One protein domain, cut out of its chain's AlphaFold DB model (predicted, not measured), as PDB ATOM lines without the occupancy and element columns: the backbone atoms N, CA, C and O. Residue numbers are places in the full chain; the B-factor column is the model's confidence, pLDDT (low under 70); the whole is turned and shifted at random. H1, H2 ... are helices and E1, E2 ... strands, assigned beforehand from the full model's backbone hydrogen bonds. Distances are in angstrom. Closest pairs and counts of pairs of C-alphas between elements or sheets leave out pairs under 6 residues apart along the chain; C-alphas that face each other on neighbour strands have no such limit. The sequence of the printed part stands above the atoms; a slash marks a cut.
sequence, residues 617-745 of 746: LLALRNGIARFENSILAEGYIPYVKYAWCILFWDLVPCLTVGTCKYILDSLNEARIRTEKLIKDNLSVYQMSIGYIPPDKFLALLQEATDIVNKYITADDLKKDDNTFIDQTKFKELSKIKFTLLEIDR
ATOM      1  N   LEU A 617      -4.370   2.341  36.266       88.06
ATOM      2  CA  LEU A 617      -5.702   2.685  35.761       88.06
ATOM      3  C   LEU A 617      -5.693   2.881  34.238       88.06
ATOM      4  O   LEU A 617      -6.622   2.447  33.555       88.06
ATOM      5  N   LEU A 618      -4.631   3.475  33.684       86.69
ATOM      6  CA  LEU A 618      -4.454   3.608  32.238       86.69
ATOM      7  C   LEU A 618      -4.275   2.241  31.555       86.69
ATOM      8  O   LEU A 618      -4.882   1.984  30.513       86.69
ATOM      9  N   ALA A 619      -3.472   1.347  32.140       86.88
ATOM     10  CA  ALA A 619      -3.274  -0.010  31.632       86.88
ATOM     11  C   ALA A 619      -4.583  -0.818  31.642       86.88
ATOM     12  O   ALA A 619      -4.927  -1.426  30.624       86.88
ATOM     13  N   LEU A 620      -5.343  -0.748  32.741       88.75
ATOM     14  CA  LEU A 620      -6.655  -1.383  32.891       88.75
ATOM     15  C   LEU A 620      -7.645  -0.867  31.846       88.75
ATOM     16  O   LEU A 620      -8.211  -1.666  31.104       88.75
ATOM     17  N   ARG A 621      -7.793   0.458  31.702       87.12
ATOM     18  CA  ARG A 621      -8.679   1.067  30.689       87.12
ATOM     19  C   ARG A 621      -8.323   0.621  29.269       87.12
ATOM     20  O   ARG A 621      -9.211   0.290  28.488       87.12
ATOM     21  N   ASN A 622      -7.033   0.540  28.942       83.50
ATOM     22  CA  ASN A 622      -6.571   0.048  27.641       83.50
ATOM     23  C   ASN A 622      -6.794  -1.461  27.444       83.50
ATOM     24  O   ASN A 622      -6.943  -1.915  26.308       83.50
ATOM     25  N   GLY A 623      -6.750  -2.261  28.512       83.44
ATOM     26  CA  GLY A 623      -7.118  -3.680  28.483       83.44
ATOM     27  C   GLY A 623      -8.614  -3.861  28.235       83.44
ATOM     28  O   GLY A 623      -9.002  -4.554  27.297       83.44
ATOM     29  N   ILE A 624      -9.435  -3.146  29.002       87.44
ATOM     30  CA  ILE A 624     -10.897  -3.143  28.893       87.44
ATOM     31  C   ILE A 624     -11.342  -2.730  27.492       87.44
ATOM     32  O   ILE A 624     -12.105  -3.453  26.864       87.44
ATOM     33  N   ALA A 625     -10.814  -1.627  26.955       84.19
ATOM     34  CA  ALA A 625     -11.188  -1.152  25.622       84.19
ATOM     35  C   ALA A 625     -10.894  -2.181  24.515       84.19
ATOM     36  O   ALA A 625     -11.650  -2.289  23.551       84.19
ATOM     37  N   ARG A 626      -9.809  -2.958  24.648       81.00
ATOM     38  CA  ARG A 626      -9.481  -4.043  23.708       81.00
ATOM     39  C   ARG A 626     -10.450  -5.213  23.836       81.00
ATOM     40  O   ARG A 626     -10.952  -5.692  22.823       81.00
ATOM     41  N   PHE A 627     -10.759  -5.622  25.062       85.06
ATOM     42  CA  PHE A 627     -11.705  -6.703  25.302       85.06
ATOM     43  C   PHE A 627     -13.125  -6.343  24.857       85.06
ATOM     44  O   PHE A 627     -13.745  -7.108  24.122       85.06
ATOM     45  N   GLU A 628     -13.620  -5.158  25.222       85.81
ATOM     46  CA  GLU A 628     -14.923  -4.658  24.772       85.81
ATOM     47  C   GLU A 628     -14.982  -4.540  23.250       85.81
ATOM     48  O   GLU A 628     -16.015  -4.829  22.654       85.81
ATOM     49  N   ASN A 629     -13.866  -4.195  22.594       83.81
ATOM     50  CA  ASN A 629     -13.813  -4.237  21.140       83.81
ATOM     51  C   ASN A 629     -14.083  -5.653  20.613       83.81
ATOM     52  O   ASN A 629     -14.753  -5.757  19.600       83.81
ATOM     53  N   SER A 630     -13.635  -6.723  21.275       83.12
ATOM     54  CA  SER A 630     -13.822  -8.112  20.816       83.12
ATOM     55  C   SER A 630     -15.227  -8.700  21.039       83.12
ATOM     56  O   SER A 630     -15.522  -9.765  20.494       83.12
ATOM     57  N   ILE A 631     -16.101  -8.031  21.803       88.31
ATOM     58  CA  ILE A 631     -17.428  -8.544  22.178       88.31
ATOM     59  C   ILE A 631     -18.534  -7.767  21.479       88.31
ATOM     60  O   ILE A 631     -18.681  -6.560  21.651       88.31
ATOM     61  N   LEU A 632     -19.375  -8.497  20.750       90.31
ATOM     62  CA  LEU A 632     -20.572  -7.971  20.093       90.31
ATOM     63  C   LEU A 632     -21.865  -8.620  20.604       90.31
ATOM     64  O   LEU A 632     -22.953  -8.215  20.204       90.31
ATOM     65  N   ALA A 633     -21.780  -9.651  21.448       91.19
ATOM     66  CA  ALA A 633     -22.961 -10.355  21.929       91.19
ATOM     67  C   ALA A 633     -23.731  -9.529  22.965       91.19
ATOM     68  O   ALA A 633     -23.304  -9.394  24.111       91.19
ATOM     69  N   GLU A 634     -24.916  -9.043  22.590       90.00
ATOM     70  CA  GLU A 634     -25.780  -8.254  23.482       90.00
ATOM     71  C   GLU A 634     -26.151  -9.004  24.771       90.00
ATOM     72  O   GLU A 634     -26.295  -8.375  25.811       90.00
ATOM     73  N   GLY A 635     -26.240 -10.342  24.733       91.81
ATOM     74  CA  GLY A 635     -26.487 -11.165  25.926       91.81
ATOM     75  C   GLY A 635     -25.329 -11.178  26.932       91.81
ATOM     76  O   GLY A 635     -25.549 -11.447  28.108       91.81
ATOM     77  N   TYR A 636     -24.106 -10.886  26.483       93.19
ATOM     78  CA  TYR A 636     -22.886 -10.966  27.288       93.19
ATOM     79  C   TYR A 636     -22.448  -9.605  27.841       93.19
ATOM     80  O   TYR A 636     -21.991  -9.504  28.980       93.19
ATOM     81  N   ILE A 637     -22.637  -8.541  27.053       93.50
ATOM     82  CA  ILE A 637     -22.233  -7.167  27.390       93.50
ATOM     83  C   ILE A 637     -22.655  -6.726  28.807       93.50
ATOM     84  O   ILE A 637     -21.806  -6.150  29.491       93.50
ATOM     85  N   PRO A 638     -23.885  -6.991  29.306       96.00
ATOM     86  CA  PRO A 638     -24.273  -6.557  30.647       96.00
ATOM     87  C   PRO A 638     -23.356  -7.101  31.745       96.00
ATOM     88  O   PRO A 638     -22.913  -6.347  32.612       96.00
ATOM     89  N   TYR A 639     -23.016  -8.391  31.686       95.31
ATOM     90  CA  TYR A 639     -22.131  -8.993  32.677       95.31
ATOM     91  C   TYR A 639     -20.682  -8.541  32.499       95.31
ATOM     92  O   TYR A 639     -19.997  -8.334  33.490       95.31
ATOM     93  N   VAL A 640     -20.215  -8.308  31.268       93.69
ATOM     94  CA  VAL A 640     -18.873  -7.743  31.023       93.69
ATOM     95  C   VAL A 640     -18.706  -6.396  31.730       93.69
ATOM     96  O   VAL A 640     -17.708  -6.182  32.414       93.69
ATOM     97  N   LYS A 641     -19.708  -5.513  31.636       94.88
ATOM     98  CA  LYS A 641     -19.705  -4.222  32.343       94.88
ATOM     99  C   LYS A 641     -19.655  -4.407  33.860       94.88
ATOM    100  O   LYS A 641     -18.879  -3.735  34.532       94.88
ATOM    101  N   TYR A 642     -20.415  -5.364  34.392       95.81
ATOM    102  CA  TYR A 642     -20.369  -5.713  35.812       95.81
ATOM    103  C   TYR A 642     -19.020  -6.321  36.247       95.81
ATOM    104  O   TYR A 642     -18.495  -5.963  37.299       95.81
ATOM    105  N   ALA A 643     -18.403  -7.172  35.427       94.31
ATOM    106  CA  ALA A 643     -17.086  -7.753  35.690       94.31
ATOM    107  C   ALA A 643     -15.986  -6.679  35.760       94.31
ATOM    108  O   ALA A 643     -15.063  -6.773  36.570       94.31
ATOM    109  N   TRP A 644     -16.103  -5.600  34.984       92.88
ATOM    110  CA  TRP A 644     -15.224  -4.437  35.125       92.88
ATOM    111  C   TRP A 644     -15.448  -3.686  36.427       92.88
ATOM    112  O   TRP A 644     -14.474  -3.274  37.056       92.88
ATOM    113  N   CYS A 645     -16.691  -3.582  36.893       95.38
ATOM    114  CA  CYS A 645     -16.960  -3.071  38.233       95.38
ATOM    115  C   CYS A 645     -16.280  -3.930  39.305       95.38
ATOM    116  O   CYS A 645     -15.661  -3.364  40.201       95.38
ATOM    117  N   ILE A 646     -16.314  -5.264  39.184       95.12
ATOM    118  CA  ILE A 646     -15.561  -6.175  40.064       95.12
ATOM    119  C   ILE A 646     -14.061  -5.865  40.003       95.12
ATOM    120  O   ILE A 646     -13.436  -5.664  41.038       95.12
ATOM    121  N   LEU A 647     -13.474  -5.777  38.806       93.69
ATOM    122  CA  LEU A 647     -12.047  -5.495  38.630       93.69
ATOM    123  C   LEU A 647     -11.628  -4.190  39.325       93.69
ATOM    124  O   LEU A 647     -10.631  -4.170  40.048       93.69
ATOM    125  N   PHE A 648     -12.397  -3.112  39.147       92.50
ATOM    126  CA  PHE A 648     -12.098  -1.828  39.779       92.50
ATOM    127  C   PHE A 648     -12.365  -1.824  41.286       92.50
ATOM    128  O   PHE A 648     -11.560  -1.281  42.035       92.50
ATOM    129  N   TRP A 649     -13.460  -2.422  41.745       93.12
ATOM    130  CA  TRP A 649     -13.843  -2.400  43.157       93.12
ATOM    131  C   TRP A 649     -13.004  -3.351  44.017       93.12
ATOM    132  O   TRP A 649     -12.558  -2.999  45.113       93.12
ATOM    133  N   ASP A 650     -12.762  -4.562  43.520       92.94
ATOM    134  CA  ASP A 650     -12.164  -5.630  44.311       92.94
ATOM    135  C   ASP A 650     -10.641  -5.613  44.254       92.94
ATOM    136  O   ASP A 650     -10.003  -5.846  45.287       92.94
ATOM    137  N   LEU A 651     -10.078  -5.354  43.066       91.31
ATOM    138  CA  LEU A 651      -8.664  -5.582  42.766       91.31
ATOM    139  C   LEU A 651      -7.845  -4.294  42.654       91.31
ATOM    140  O   LEU A 651      -6.624  -4.349  42.801       91.31
ATOM    141  N   VAL A 652      -8.455  -3.127  42.428       89.00
ATOM    142  CA  VAL A 652      -7.668  -1.886  42.421       89.00
ATOM    143  C   VAL A 652      -7.242  -1.539  43.854       89.00
ATOM    144  O   VAL A 652      -8.084  -1.454  44.750       89.00
ATOM    145  N   PRO A 653      -5.941  -1.308  44.113       81.38
ATOM    146  CA  PRO A 653      -5.435  -1.158  45.482       81.38
ATOM    147  C   PRO A 653      -5.949   0.065  46.259       81.38
ATOM    148  O   PRO A 653      -5.848   0.092  47.494       81.38
ATOM    149  N   CYS A 654      -6.453   1.076  45.548       80.56
ATOM    150  CA  CYS A 654      -7.058   2.295  46.076       80.56
ATOM    151  C   CYS A 654      -8.043   2.899  45.061       80.56
ATOM    152  O   CYS A 654      -7.791   2.901  43.860       80.56
ATOM    153  N   LEU A 655      -9.166   3.428  45.553       84.94
ATOM    154  CA  LEU A 655     -10.211   4.015  44.713       84.94
ATOM    155  C   LEU A 655     -10.052   5.535  44.596       84.94
ATOM    156  O   LEU A 655      -9.769   6.228  45.578       84.94
ATOM    157  N   THR A 656     -10.306   6.043  43.393       87.69
ATOM    158  CA  THR A 656     -10.441   7.476  43.108       87.69
ATOM    159  C   THR A 656     -11.889   7.821  42.770       87.69
ATOM    160  O   THR A 656     -12.664   6.946  42.375       87.69
ATOM    161  N   VAL A 657     -12.253   9.101  42.845       88.69
ATOM    162  CA  VAL A 657     -13.577   9.590  42.419       88.69
ATOM    163  C   VAL A 657     -13.889   9.185  40.975       88.69
ATOM    164  O   VAL A 657     -14.989   8.711  40.696       88.69
ATOM    165  N   GLY A 658     -12.911   9.275  40.067       89.50
ATOM    166  CA  GLY A 658     -13.066   8.850  38.675       89.50
ATOM    167  C   GLY A 658     -13.291   7.343  38.517       89.50
ATOM    168  O   GLY A 658     -14.015   6.917  37.620       89.50
ATOM    169  N   THR A 659     -12.714   6.526  39.404       89.88
ATOM    170  CA  THR A 659     -12.968   5.077  39.432       89.88
ATOM    171  C   THR A 659     -14.407   4.792  39.851       89.88
ATOM    172  O   THR A 659     -15.091   3.984  39.231       89.88
ATOM    173  N   CYS A 660     -14.902   5.503  40.860       91.19
ATOM    174  CA  CYS A 660     -16.266   5.337  41.346       91.19
ATOM    175  C   CYS A 660     -17.319   5.812  40.338       91.19
ATOM    176  O   CYS A 660     -18.316   5.119  40.142       91.19
ATOM    177  N   LYS A 661     -17.078   6.938  39.648       91.81
ATOM    178  CA  LYS A 661     -17.901   7.388  38.510       91.81
ATOM    179  C   LYS A 661     -17.972   6.308  37.432       91.81
ATOM    180  O   LYS A 661     -19.061   5.899  37.056       91.81
ATOM    181  N   TYR A 662     -16.818   5.770  37.031       92.25
ATOM    182  CA  TYR A 662     -16.753   4.690  36.044       92.25
ATOM    183  C   TYR A 662     -17.564   3.452  36.461       92.25
ATOM    184  O   TYR A 662     -18.265   2.876  35.630       92.25
ATOM    185  N   ILE A 663     -17.491   3.046  37.735       94.75
ATOM    186  CA  ILE A 663     -18.272   1.920  38.267       94.75
ATOM    187  C   ILE A 663     -19.774   2.215  38.167       94.75
ATOM    188  O   ILE A 663     -20.511   1.398  37.622       94.75
ATOM    189  N   LEU A 664     -20.232   3.371  38.655       95.06
ATOM    190  CA  LEU A 664     -21.651   3.745  38.619       95.06
ATOM    191  C   LEU A 664     -22.186   3.840  37.182       95.06
ATOM    192  O   LEU A 664     -23.260   3.313  36.892       95.06
ATOM    193  N   ASP A 665     -21.415   4.439  36.273       95.38
ATOM    194  CA  ASP A 665     -21.764   4.537  34.855       95.38
ATOM    195  C   ASP A 665     -21.861   3.148  34.208       95.38
ATOM    196  O   ASP A 665     -22.820   2.859  33.490       95.38
ATOM    197  N   SER A 666     -20.913   2.258  34.512       96.19
ATOM    198  CA  SER A 666     -20.889   0.888  33.986       96.19
ATOM    199  C   SER A 666     -22.039   0.037  34.530       96.19
ATOM    200  O   SER A 666     -22.645  -0.722  33.773       96.19
ATOM    201  N   LEU A 667     -22.394   0.181  35.815       97.25
ATOM    202  CA  LEU A 667     -23.568  -0.469  36.412       97.25
ATOM    203  C   LEU A 667     -24.867   0.021  35.760       97.25
ATOM    204  O   LEU A 667     -25.748  -0.785  35.446       97.25
ATOM    205  N   ASN A 668     -24.978   1.325  35.501       97.00
ATOM    206  CA  ASN A 668     -26.132   1.889  34.812       97.00
ATOM    207  C   ASN A 668     -26.221   1.417  33.350       97.00
ATOM    208  O   ASN A 668     -27.302   1.050  32.892       97.00
ATOM    209  N   GLU A 669     -25.099   1.363  32.626       96.25
ATOM    210  CA  GLU A 669     -25.065   0.807  31.270       96.25
ATOM    211  C   GLU A 669     -25.484  -0.672  31.272       96.25
ATOM    212  O   GLU A 669     -26.331  -1.073  30.470       96.25
ATOM    213  N   ALA A 670     -24.965  -1.475  32.209       97.56
ATOM    214  CA  ALA A 670     -25.353  -2.875  32.374       97.56
ATOM    215  C   ALA A 670     -26.865  -3.027  32.604       97.56
ATOM    216  O   ALA A 670     -27.493  -3.908  32.010       97.56
ATOM    217  N   ARG A 671     -27.468  -2.143  33.410       97.69
ATOM    218  CA  ARG A 671     -28.914  -2.121  33.668       97.69
ATOM    219  C   ARG A 671     -29.707  -1.847  32.391       97.69
ATOM    220  O   ARG A 671     -30.546  -2.666  32.024       97.69
ATOM    221  N   ILE A 672     -29.390  -0.765  31.676       96.44
ATOM    222  CA  ILE A 672     -30.068  -0.383  30.422       96.44
ATOM    223  C   ILE A 672     -29.985  -1.518  29.389       96.44
ATOM    224  O   ILE A 672     -30.961  -1.847  28.712       96.44
ATOM    225  N   ARG A 673     -28.815  -2.156  29.273       95.31
ATOM    226  CA  ARG A 673     -28.605  -3.291  28.361       95.31
ATOM    227  C   ARG A 673     -29.405  -4.523  28.783       95.31
ATOM    228  O   ARG A 673     -29.956  -5.204  27.924       95.31
ATOM    229  N   THR A 674     -29.518  -4.787  30.082       97.62
ATOM    230  CA  THR A 674     -30.329  -5.895  30.609       97.62
ATOM    231  C   THR A 674     -31.817  -5.679  30.337       97.62
ATOM    232  O   THR A 674     -32.500  -6.594  29.888       97.62
ATOM    233  N   GLU A 675     -32.318  -4.456  30.516       95.62
ATOM    234  CA  GLU A 675     -33.705  -4.097  30.191       95.62
ATOM    235  C   GLU A 675     -34.025  -4.285  28.703       95.62
ATOM    236  O   GLU A 675     -35.130  -4.694  28.346       95.62
ATOM    237  N   LYS A 676     -33.053  -4.040  27.816       93.56
ATOM    238  CA  LYS A 676     -33.190  -4.353  26.389       93.56
ATOM    239  C   LYS A 676     -33.321  -5.862  26.150       93.56
ATOM    240  O   LYS A 676     -34.202  -6.263  25.399       93.56
ATOM    241  N   LEU A 677     -32.516  -6.694  26.816       94.62
ATOM    242  CA  LEU A 677     -32.599  -8.156  26.677       94.62
ATOM    243  C   LEU A 677     -33.955  -8.721  27.109       94.62
ATOM    244  O   LEU A 677     -34.432  -9.673  26.496       94.62
ATOM    245  N   ILE A 678     -34.607  -8.109  28.104       94.31
ATOM    246  CA  ILE A 678     -35.976  -8.473  28.499       94.31
ATOM    247  C   ILE A 678     -36.938  -8.312  27.315       94.31
ATOM    248  O   ILE A 678     -37.747  -9.202  27.069       94.31
ATOM    249  N   LYS A 679     -36.821  -7.221  26.543       90.56
ATOM    250  CA  LYS A 679     -37.661  -6.981  25.352       90.56
ATOM    251  C   LYS A 679     -37.423  -8.023  24.258       90.56
ATOM    252  O   LYS A 679     -38.367  -8.416  23.578       90.56
ATOM    253  N   ASP A 680     -36.187  -8.496  24.133       89.75
ATOM    254  CA  ASP A 680     -35.795  -9.532  23.172       89.75
ATOM    255  C   ASP A 680     -36.059 -10.965  23.692       89.75
ATOM    256  O   ASP A 680     -35.822 -11.944  22.978       89.75
ATOM    257  N   ASN A 681     -36.587 -11.106  24.916       93.00
ATOM    258  CA  ASN A 681     -36.831 -12.372  25.615       93.00
ATOM    259  C   ASN A 681     -35.561 -13.215  25.798       93.00
ATOM    260  O   ASN A 681     -35.564 -14.431  25.608       93.00
ATOM    261  N   LEU A 682     -34.461 -12.556  26.151       94.81
ATOM    262  CA  LEU A 682     -33.149 -13.166  26.329       94.81
ATOM    263  C   LEU A 682     -32.653 -13.018  27.769       94.81
ATOM    264  O   LEU A 682     -32.912 -12.028  28.451       94.81
ATOM    265  N   SER A 683     -31.899 -14.018  28.211       95.38
ATOM    266  CA  SER A 683     -31.180 -14.041  29.484       95.38
ATOM    267  C   SER A 683     -29.822 -13.345  29.383       95.38
ATOM    268  O   SER A 683     -29.263 -13.193  28.293       95.38
ATOM    269  N   VAL A 684     -29.257 -12.983  30.536       96.06
ATOM    270  CA  VAL A 684     -27.896 -12.434  30.636       96.06
ATOM    271  C   VAL A 684     -26.902 -13.584  30.752       96.06
ATOM    272  O   VAL A 684     -27.085 -14.459  31.593       96.06
ATOM    273  N   TYR A 685     -25.851 -13.592  29.935       94.88
ATOM    274  CA  TYR A 685     -24.750 -14.545  30.068       94.88
ATOM    275  C   TYR A 685     -23.760 -14.071  31.139       94.88
ATOM    276  O   TYR A 685     -23.067 -13.072  30.951       94.88
ATOM    277  N   GLN A 686     -23.688 -14.804  32.247       92.44
ATOM    278  CA  GLN A 686     -22.744 -14.624  33.345       92.44
ATOM    279  C   GLN A 686     -21.601 -15.638  33.215       92.44
ATOM    280  O   GLN A 686     -21.835 -16.843  33.221       92.44
ATOM    281  N   MET A 687     -20.354 -15.160  33.128       87.38
ATOM    282  CA  MET A 687     -19.188 -15.986  32.752       87.38
ATOM    283  C   MET A 687     -18.981 -17.227  33.632       87.38
ATOM    284  O   MET A 687     -18.522 -18.241  33.133       87.38
ATOM    285  N   SER A 688     -19.305 -17.147  34.925       82.00
ATOM    286  CA  SER A 688     -19.036 -18.193  35.924       82.00
ATOM    287  C   SER A 688     -20.198 -19.168  36.172       82.00
ATOM    288  O   SER A 688     -20.086 -20.002  37.065       82.00
ATOM    289  N   ILE A 689     -21.337 -18.990  35.488       86.56
ATOM    290  CA  ILE A 689     -22.600 -19.715  35.756       86.56
ATOM    291  C   ILE A 689     -23.361 -20.072  34.458       86.56
ATOM    292  O   ILE A 689     -24.161 -21.009  34.428       86.56
ATOM    293  N   GLY A 690     -23.140 -19.329  33.370       90.56
ATOM    294  CA  GLY A 690     -23.916 -19.409  32.134       90.56
ATOM    295  C   GLY A 690     -25.034 -18.363  32.076       90.56
ATOM    296  O   GLY A 690     -24.926 -17.273  32.630       90.56
ATOM    297  N   TYR A 691     -26.123 -18.657  31.369       93.62
ATOM    298  CA  TYR A 691     -27.258 -17.748  31.257       93.62
ATOM    299  C   TYR A 691     -28.097 -17.722  32.538       93.62
ATOM    300  O   TYR A 691     -28.591 -18.759  32.989       93.62
ATOM    301  N   ILE A 692     -28.350 -16.517  33.050       93.69
ATOM    302  CA  ILE A 692     -29.209 -16.254  34.206       93.69
ATOM    303  C   ILE A 692     -30.415 -15.368  33.840       93.69
ATOM    304  O   ILE A 692     -30.325 -14.533  32.933       93.69
ATOM    305  N   PRO A 693     -31.545 -15.515  34.556       93.25
ATOM    306  CA  PRO A 693     -32.706 -14.648  34.385       93.25
ATOM    307  C   PRO A 693     -32.370 -13.146  34.549       93.25
ATOM    308  O   PRO A 693     -31.637 -12.791  35.482       93.25
ATOM    309  N   PRO A 694     -32.887 -12.251  33.680       95.44
ATOM    310  CA  PRO A 694     -32.583 -10.818  33.735       95.44
ATOM    311  C   PRO A 694     -32.945 -10.139  35.060       95.44
ATOM    312  O   PRO A 694     -32.210  -9.274  35.526       95.44
ATOM    313  N   ASP A 695     -34.042 -10.543  35.697       94.69
ATOM    314  CA  ASP A 695     -34.501 -10.051  37.000       94.69
ATOM    315  C   ASP A 695     -33.482 -10.325  38.115       94.69
ATOM    316  O   ASP A 695     -33.157  -9.428  38.898       94.69
ATOM    317  N   LYS A 696     -32.893 -11.529  38.136       93.38
ATOM    318  CA  LYS A 696     -31.820 -11.873  39.083       93.38
ATOM    319  C   LYS A 696     -30.582 -11.000  38.877       93.38
ATOM    320  O   LYS A 696     -29.963 -10.569  39.854       93.38
ATOM    321  N   PHE A 697     -30.236 -10.715  37.621       95.88
ATOM    322  CA  PHE A 697     -29.102  -9.849  37.309       95.88
ATOM    323  C   PHE A 697     -29.378  -8.381  37.663       95.88
ATOM    324  O   PHE A 697     -28.532  -7.734  38.270       95.88
ATOM    325  N   LEU A 698     -30.577  -7.862  37.388       97.12
ATOM    326  CA  LEU A 698     -30.974  -6.505  37.787       97.12
ATOM    327  C   LEU A 698     -30.899  -6.311  39.306       97.12
ATOM    328  O   LEU A 698     -30.375  -5.299  39.770       97.12
ATOM    329  N   ALA A 699     -31.334  -7.305  40.085       95.25
ATOM    330  CA  ALA A 699     -31.190  -7.275  41.537       95.25
ATOM    331  C   ALA A 699     -29.715  -7.238  41.981       95.25
ATOM    332  O   ALA A 699     -29.403  -6.659  43.019       95.25
ATOM    333  N   LEU A 700     -28.799  -7.869  41.233       93.75
ATOM    334  CA  LEU A 700     -27.352  -7.820  41.508       93.75
ATOM    335  C   LEU A 700     -26.780  -6.429  41.246       93.75
ATOM    336  O   LEU A 700     -26.041  -5.897  42.071       93.75
ATOM    337  N   LEU A 701     -27.157  -5.830  40.116       96.44
ATOM    338  CA  LEU A 701     -26.741  -4.476  39.761       96.44
ATOM    339  C   LEU A 701     -27.241  -3.449  40.779       96.44
ATOM    340  O   LEU A 701     -26.491  -2.543  41.143       96.44
ATOM    341  N   GLN A 702     -28.479  -3.602  41.261       96.12
ATOM    342  CA  GLN A 702     -29.043  -2.711  42.271       96.12
ATOM    343  C   GLN A 702     -28.274  -2.805  43.592       96.12
ATOM    344  O   GLN A 702     -27.846  -1.779  44.108       96.12
ATOM    345  N   GLU A 703     -28.009  -4.015  44.092       93.19
ATOM    346  CA  GLU A 703     -27.236  -4.202  45.326       93.19
ATOM    347  C   GLU A 703     -25.823  -3.608  45.214       93.19
ATOM    348  O   GLU A 703     -25.380  -2.878  46.100       93.19
ATOM    349  N   ALA A 704     -25.128  -3.855  44.099       94.12
ATOM    350  CA  ALA A 704     -23.815  -3.264  43.854       94.12
ATOM    351  C   ALA A 704     -23.875  -1.726  43.815       94.12
ATOM    352  O   ALA A 704     -23.012  -1.057  44.381       94.12
ATOM    353  N   THR A 705     -24.915  -1.161  43.196       95.00
ATOM    354  CA  THR A 705     -25.144   0.291  43.138       95.00
ATOM    355  C   THR A 705     -25.389   0.874  44.529       95.00
ATOM    356  O   THR A 705     -24.790   1.888  44.889       95.00
ATOM    357  N   ASP A 706     -26.220   0.216  45.338       92.94
ATOM    358  CA  ASP A 706     -26.538   0.640  46.703       92.94
ATOM    359  C   ASP A 706     -25.297   0.608  47.597       92.94
ATOM    360  O   ASP A 706     -25.081   1.525  48.392       92.94
ATOM    361  N   ILE A 707     -24.435  -0.398  47.425       90.69
ATOM    362  CA  ILE A 707     -23.145  -0.470  48.115       90.69
ATOM    363  C   ILE A 707     -22.282   0.733  47.748       90.69
ATOM    364  O   ILE A 707     -21.822   1.424  48.651       90.69
ATOM    365  N   VAL A 708     -22.093   1.045  46.465       90.56
ATOM    366  CA  VAL A 708     -21.264   2.200  46.064       90.56
ATOM    367  C   VAL A 708     -21.835   3.506  46.629       90.56
ATOM    368  O   VAL A 708     -21.103   4.294  47.231       90.56
ATOM    369  N   ASN A 709     -23.152   3.702  46.518       89.81
ATOM    370  CA  ASN A 709     -23.837   4.908  46.989       89.81
ATOM    371  C   ASN A 709     -23.841   5.056  48.517       89.81
ATOM    372  O   ASN A 709     -23.873   6.174  49.027       89.81
ATOM    373  N   LYS A 710     -23.762   3.955  49.275       87.12
ATOM    374  CA  LYS A 710     -23.663   4.002  50.742       87.12
ATOM    375  C   LYS A 710     -22.380   4.687  51.219       87.12
ATOM    376  O   LYS A 710     -22.369   5.284  52.296       87.12
ATOM    377  N   TYR A 711     -21.301   4.595  50.445       79.38
ATOM    378  CA  TYR A 711     -19.981   5.081  50.853       79.38
ATOM    379  C   TYR A 711     -19.534   6.358  50.129       79.38
ATOM    380  O   TYR A 711     -18.579   7.002  50.577       79.38
ATOM    381  N   ILE A 712     -20.220   6.748  49.051       83.88
ATOM    382  CA  ILE A 712     -19.873   7.904  48.219       83.88
ATOM    383  C   ILE A 712     -21.058   8.859  48.159       83.88
ATOM    384  O   ILE A 712     -22.141   8.496  47.710       83.88
ATOM    385  N   THR A 713     -20.850  10.101  48.595       81.00
ATOM    386  CA  THR A 713     -21.901  11.123  48.560       81.00
ATOM    387  C   THR A 713     -21.969  11.813  47.197       81.00
ATOM    388  O   THR A 713     -21.001  11.833  46.433       81.00
ATOM    389  N   ALA A 714     -23.096  12.467  46.907       81.75
ATOM    390  CA  ALA A 714     -23.230  13.308  45.717       81.75
ATOM    391  C   ALA A 714     -22.177  14.434  45.660       81.75
ATOM    392  O   ALA A 714     -21.777  14.850  44.575       81.75
ATOM    393  N   ASP A 715     -21.699  14.910  46.813       82.44
ATOM    394  CA  ASP A 715     -20.638  15.918  46.880       82.44
ATOM    395  C   ASP A 715     -19.246  15.323  46.644       82.44
ATOM    396  O   ASP A 715     -18.403  15.977  46.030       82.44
ATOM    397  N   ASP A 716     -19.004  14.068  47.048       81.62
ATOM    398  CA  ASP A 716     -17.771  13.352  46.708       81.62
ATOM    399  C   ASP A 716     -17.635  13.185  45.183       81.62
ATOM    400  O   ASP A 716     -16.545  13.362  44.639       81.62
ATOM    401  N   LEU A 717     -18.744  12.948  44.472       84.38
ATOM    402  CA  LEU A 717     -18.764  12.823  43.008       84.38
ATOM    403  C   LEU A 717     -18.506  14.143  42.257       84.38
ATOM    404  O   LEU A 717     -18.150  14.104  41.080       84.38
ATOM    405  N   LYS A 718     -18.632  15.307  42.906       87.44
ATOM    406  CA  LYS A 718     -18.319  16.615  42.290       87.44
ATOM    407  C   LYS A 718     -16.819  16.934  42.272       87.44
ATOM    408  O   LYS A 718     -16.418  17.899  41.628       87.44
ATOM    409  N   LYS A 719     -15.998  16.157  42.985       88.19
ATOM    410  CA  LYS A 719     -14.541  16.343  43.063       88.19
ATOM    411  C   LYS A 719     -13.839  15.892  41.771       88.19
ATOM    412  O   LYS A 719     -14.435  15.208  40.932       88.19
ATOM    413  N   ASP A 720     -12.565  16.275  41.636       88.31
ATOM    414  CA  ASP A 720     -11.701  15.866  40.520       88.31
ATOM    415  C   ASP A 720     -11.536  14.343  40.471       88.31
ATOM    416  O   ASP A 720     -11.439  13.687  41.510       88.31
ATOM    417  N   ASP A 721     -11.456  13.784  39.265       86.12
ATOM    418  CA  ASP A 721     -11.418  12.340  39.034       86.12
ATOM    419  C   ASP A 721     -10.197  11.645  39.655       86.12
ATOM    420  O   ASP A 721     -10.273  10.455  39.981       86.12
ATOM    421  N   ASN A 722      -9.089  12.366  39.852       84.25
ATOM    422  CA  ASN A 722      -7.879  11.831  40.479       84.25
ATOM    423  C   ASN A 722      -7.915  11.916  42.012       84.25
ATOM    424  O   ASN A 722      -7.015  11.407  42.674       84.25
ATOM    425  N   THR A 723      -8.955  12.526  42.589       85.81
ATOM    426  CA  THR A 723      -9.092  12.647  44.044       85.81
ATOM    427  C   THR A 723      -9.270  11.269  44.677       85.81
ATOM    428  O   THR A 723     -10.166  10.509  44.296       85.81
ATOM    429  N   PHE A 724      -8.446  10.958  45.678       83.19
ATOM    430  CA  PHE A 724      -8.567   9.736  46.469       83.19
ATOM    431  C   PHE A 724      -9.810   9.753  47.355       83.19
ATOM    432  O   PHE A 724     -10.152  10.769  47.965       83.19
ATOM    433  N   ILE A 725     -10.458   8.594  47.472       80.31
ATOM    434  CA  ILE A 725     -11.469   8.383  48.508       80.31
ATOM    435  C   ILE A 725     -10.764   8.295  49.871       80.31
ATOM    436  O   ILE A 725      -9.712   7.668  49.994       80.31
ATOM    437  N   ASP A 726     -11.345   8.941  50.887       72.56
ATOM    438  CA  ASP A 726     -10.827   8.999  52.261       72.56
ATOM    439  C   ASP A 726     -10.376   7.615  52.761       72.56
ATOM    440  O   ASP A 726     -11.135   6.646  52.712       72.56
ATOM    441  N   GLN A 727      -9.145   7.525  53.274       65.25
ATOM    442  CA  GLN A 727      -8.542   6.275  53.736       65.25
ATOM    443  C   GLN A 727      -9.324   5.601  54.873       65.25
ATOM    444  O   GLN A 727      -9.283   4.375  54.997       65.25
ATOM    445  N   THR A 728     -10.050   6.363  55.696       71.00
ATOM    446  CA  THR A 728     -10.916   5.794  56.740       71.00
ATOM    447  C   THR A 728     -12.156   5.134  56.142       71.00
ATOM    448  O   THR A 728     -12.453   3.986  56.479       71.00
ATOM    449  N   LYS A 729     -12.812   5.784  55.169       68.94
ATOM    450  CA  LYS A 729     -13.894   5.181  54.372       68.94
ATOM    451  C   LYS A 729     -13.393   3.973  53.579       68.94
ATOM    452  O   LYS A 729     -14.078   2.953  53.510       68.94
ATOM    453  N   PHE A 730     -12.181   4.057  53.029       68.38
ATOM    454  CA  PHE A 730     -11.573   2.988  52.241       68.38
ATOM    455  C   PHE A 730     -11.328   1.712  53.058       68.38
ATOM    456  O   PHE A 730     -11.516   0.620  52.534       68.38
ATOM    457  N   LYS A 731     -10.973   1.810  54.349       71.50
ATOM    458  CA  LYS A 731     -10.818   0.626  55.217       71.50
ATOM    459  C   LYS A 731     -12.118  -0.165  55.375       71.50
ATOM    460  O   LYS A 731     -12.083  -1.391  55.317       71.50
ATOM    461  N   GLU A 732     -13.256   0.501  55.538       74.12
ATOM    462  CA  GLU A 732     -14.548  -0.196  55.619       74.12
ATOM    463  C   GLU A 732     -14.993  -0.729  54.252       74.12
ATOM    464  O   GLU A 732     -15.412  -1.879  54.145       74.12
ATOM    465  N   LEU A 733     -14.801   0.063  53.195       72.06
ATOM    466  CA  LEU A 733     -15.041  -0.342  51.808       72.06
ATOM    467  C   LEU A 733     -14.251  -1.588  51.404       72.06
ATOM    468  O   LEU A 733     -14.777  -2.474  50.740       72.06
ATOM    469  N   SER A 734     -12.995  -1.675  51.840       75.00
ATOM    470  CA  SER A 734     -12.084  -2.754  51.463       75.00
ATOM    471  C   SER A 734     -12.518  -4.141  51.939       75.00
ATOM    472  O   SER A 734     -12.010  -5.121  51.405       75.00
ATOM    473  N   LYS A 735     -13.475  -4.238  52.874       85.38
ATOM    474  CA  LYS A 735     -14.012  -5.514  53.370       85.38
ATOM    475  C   LYS A 735     -15.108  -6.094  52.472       85.38
ATOM    476  O   LYS A 735     -15.281  -7.311  52.452       85.38
ATOM    477  N   ILE A 736     -15.859  -5.248  51.760       88.81
ATOM    478  CA  ILE A 736     -16.984  -5.660  50.908       88.81
ATOM    479  C   ILE A 736     -16.479  -5.820  49.478       88.81
ATOM    480  O   ILE A 736     -15.980  -4.865  48.882       88.81
ATOM    481  N   LYS A 737     -16.633  -7.021  48.920       92.75
ATOM    482  CA  LYS A 737     -16.159  -7.363  47.575       92.75
ATOM    483  C   LYS A 737     -17.308  -7.820  46.697       92.75
ATOM    484  O   LYS A 737     -18.084  -8.678  47.111       92.75
ATOM    485  N   PHE A 738     -17.386  -7.300  45.477       94.19
ATOM    486  CA  PHE A 738     -18.411  -7.700  44.516       94.19
ATOM    487  C   PHE A 738     -18.277  -9.176  44.128       94.19
ATOM    488  O   PHE A 738     -19.284  -9.873  44.052       94.19
ATOM    489  N   THR A 739     -17.050  -9.693  44.015       93.50
ATOM    490  CA  THR A 739     -16.786 -11.127  43.818       93.50
ATOM    491  C   THR A 739     -17.408 -11.966  44.938       93.50
ATOM    492  O   THR A 739     -18.020 -12.991  44.662       93.50
ATOM    493  N   LEU A 740     -17.283 -11.543  46.202       92.31
ATOM    494  CA  LEU A 740     -17.807 -12.297  47.350       92.31
ATOM    495  C   LEU A 740     -19.338 -12.252  47.423       92.31
ATOM    496  O   LEU A 740     -19.954 -13.278  47.706       92.31
ATOM    497  N   LEU A 741     -19.952 -11.115  47.079       88.75
ATOM    498  CA  LEU A 741     -21.411 -11.009  46.928       88.75
ATOM    499  C   LEU A 741     -21.938 -11.951  45.842       88.75
ATOM    500  O   LEU A 741     -22.979 -12.583  46.004       88.75
ATOM    501  N   GLU A 742     -21.213 -12.064  44.725       89.50
ATOM    502  CA  GLU A 742     -21.589 -12.962  43.637       89.50
ATOM    503  C   GLU A 742     -21.493 -14.439  44.050       89.50
ATOM    504  O   GLU A 742     -22.266 -15.260  43.551       89.50
ATOM    505  N   ILE A 743     -20.546 -14.783  44.933       88.00
ATOM    506  CA  ILE A 743     -20.403 -16.127  45.507       88.00
ATOM    507  C   ILE A 743     -21.595 -16.446  46.403       88.00
ATOM    508  O   ILE A 743     -22.248 -17.447  46.143       88.00
ATOM    509  N   ASP A 744     -21.946 -15.573  47.348       80.38
ATOM    510  CA  ASP A 744     -23.006 -15.812  48.343       80.38
ATOM    511  C   ASP A 744     -24.434 -15.964  47.767       80.38
ATOM    512  O   ASP A 744     -25.338 -16.408  48.478       80.38
ATOM    513  N   ARG A 745     -24.675 -15.578  46.505       73.56
ATOM    514  CA  ARG A 745     -26.024 -15.482  45.911       73.56
ATOM    515  C   ARG A 745     -26.554 -16.735  45.204       73.56
ATOM    516  O   ARG A 745     -27.774 -16.817  45.051       73.56
TER     517      ARG A 745
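This is residues 617 to 745 of the 746 residues of an uncharacterized protein of hydrocarbon metagenome (UniProt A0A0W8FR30). Three helices, H2, H3 and H4, stand side by side as an up-and-down bundle, with H1 running alongside H2 at the bundle's edge, loosely set. A small strand hairpin, E1 and E2, sits at the end of the bundle where H3 ends and H4 begins; short H5 is near the opposite end, by the last residue of H4, and short H6 packs on residues 645 to 650 of H2, about perpendicular to it. The printed part has 129 residues with six named helices and two named strands, in the order H1 H2 H3 E1 E2 H4 H5 H6; the two-stranded sheet is antiparallel, and the class is mostly helix. The whole is compact, with a radius of gyration of the C-alphas of 14.8 A, and spans 43 by 30 by 24 A.

H1, residues 617 to 630, is close to but not clearly touching H2, residues 637 to 651; their closest C-alphas, of Ile 624 and Trp 644, are 7.7 A apart. H2 and H3, residues 657 to 679, touch as a helical hairpin at a shallow tilt of 25 degrees, opposite ways, closest at the C-alphas of Pro 638 and Ala 670, 4.2 A. E1, residues 684 to 686, and E2, residues 690 to 692, form an antiparallel hairpin; N 686 and O 690 are 2.8 A apart and N 684 and O 692 are 3.0 A apart, within hydrogen-bond range. The closest C-alphas of H2 and E1, of Tyr 639 and Gln 686, are 5.7 A apart. H3 touches H4, residues 694 to 711, at a shallow tilt of 19 degrees, opposite ways, closest at the C-alphas of Leu 667 and Leu 701, 6.1 A. H5, residues 727 to 733, is close to but not clearly touching H4; the closest C-alphas, of Tyr 711 and Lys 729, are 7.0 A apart. H6, residues 738 to 744, touches H2 with H2's residues 645 to 650 alone, about perpendicular at 76 degrees; the closest C-alphas, of Ile 646 and Phe 738, are 5.5 A apart. Every O i to N i+4 pair is within hydrogen-bond range in H1, H2 and H6; in H3 it is 18 of 19, in H4 13 of 14 and in H5 2 of 3.

H1 begins at C-alpha 617, (-5.702, 2.685, 35.761), and is 20.1 A long. H2 measures 20.6 A, and H3, the longest helix, 33.9 A. H4 runs 26.5 A from C-alpha 694, (-32.583, -10.818, 33.735). H6 ends at C-alpha 744, (-23.006, -15.812, 48.343).

The two C-alphas farthest apart, of Asp 680 and Thr 728, are 44.5 A apart. The printed part has no cut. The link from H4 to H5, residues 712 to 726, is long. The mean pLDDT of the printed part is 89.0; residues 727, 729 and 730 are under 70.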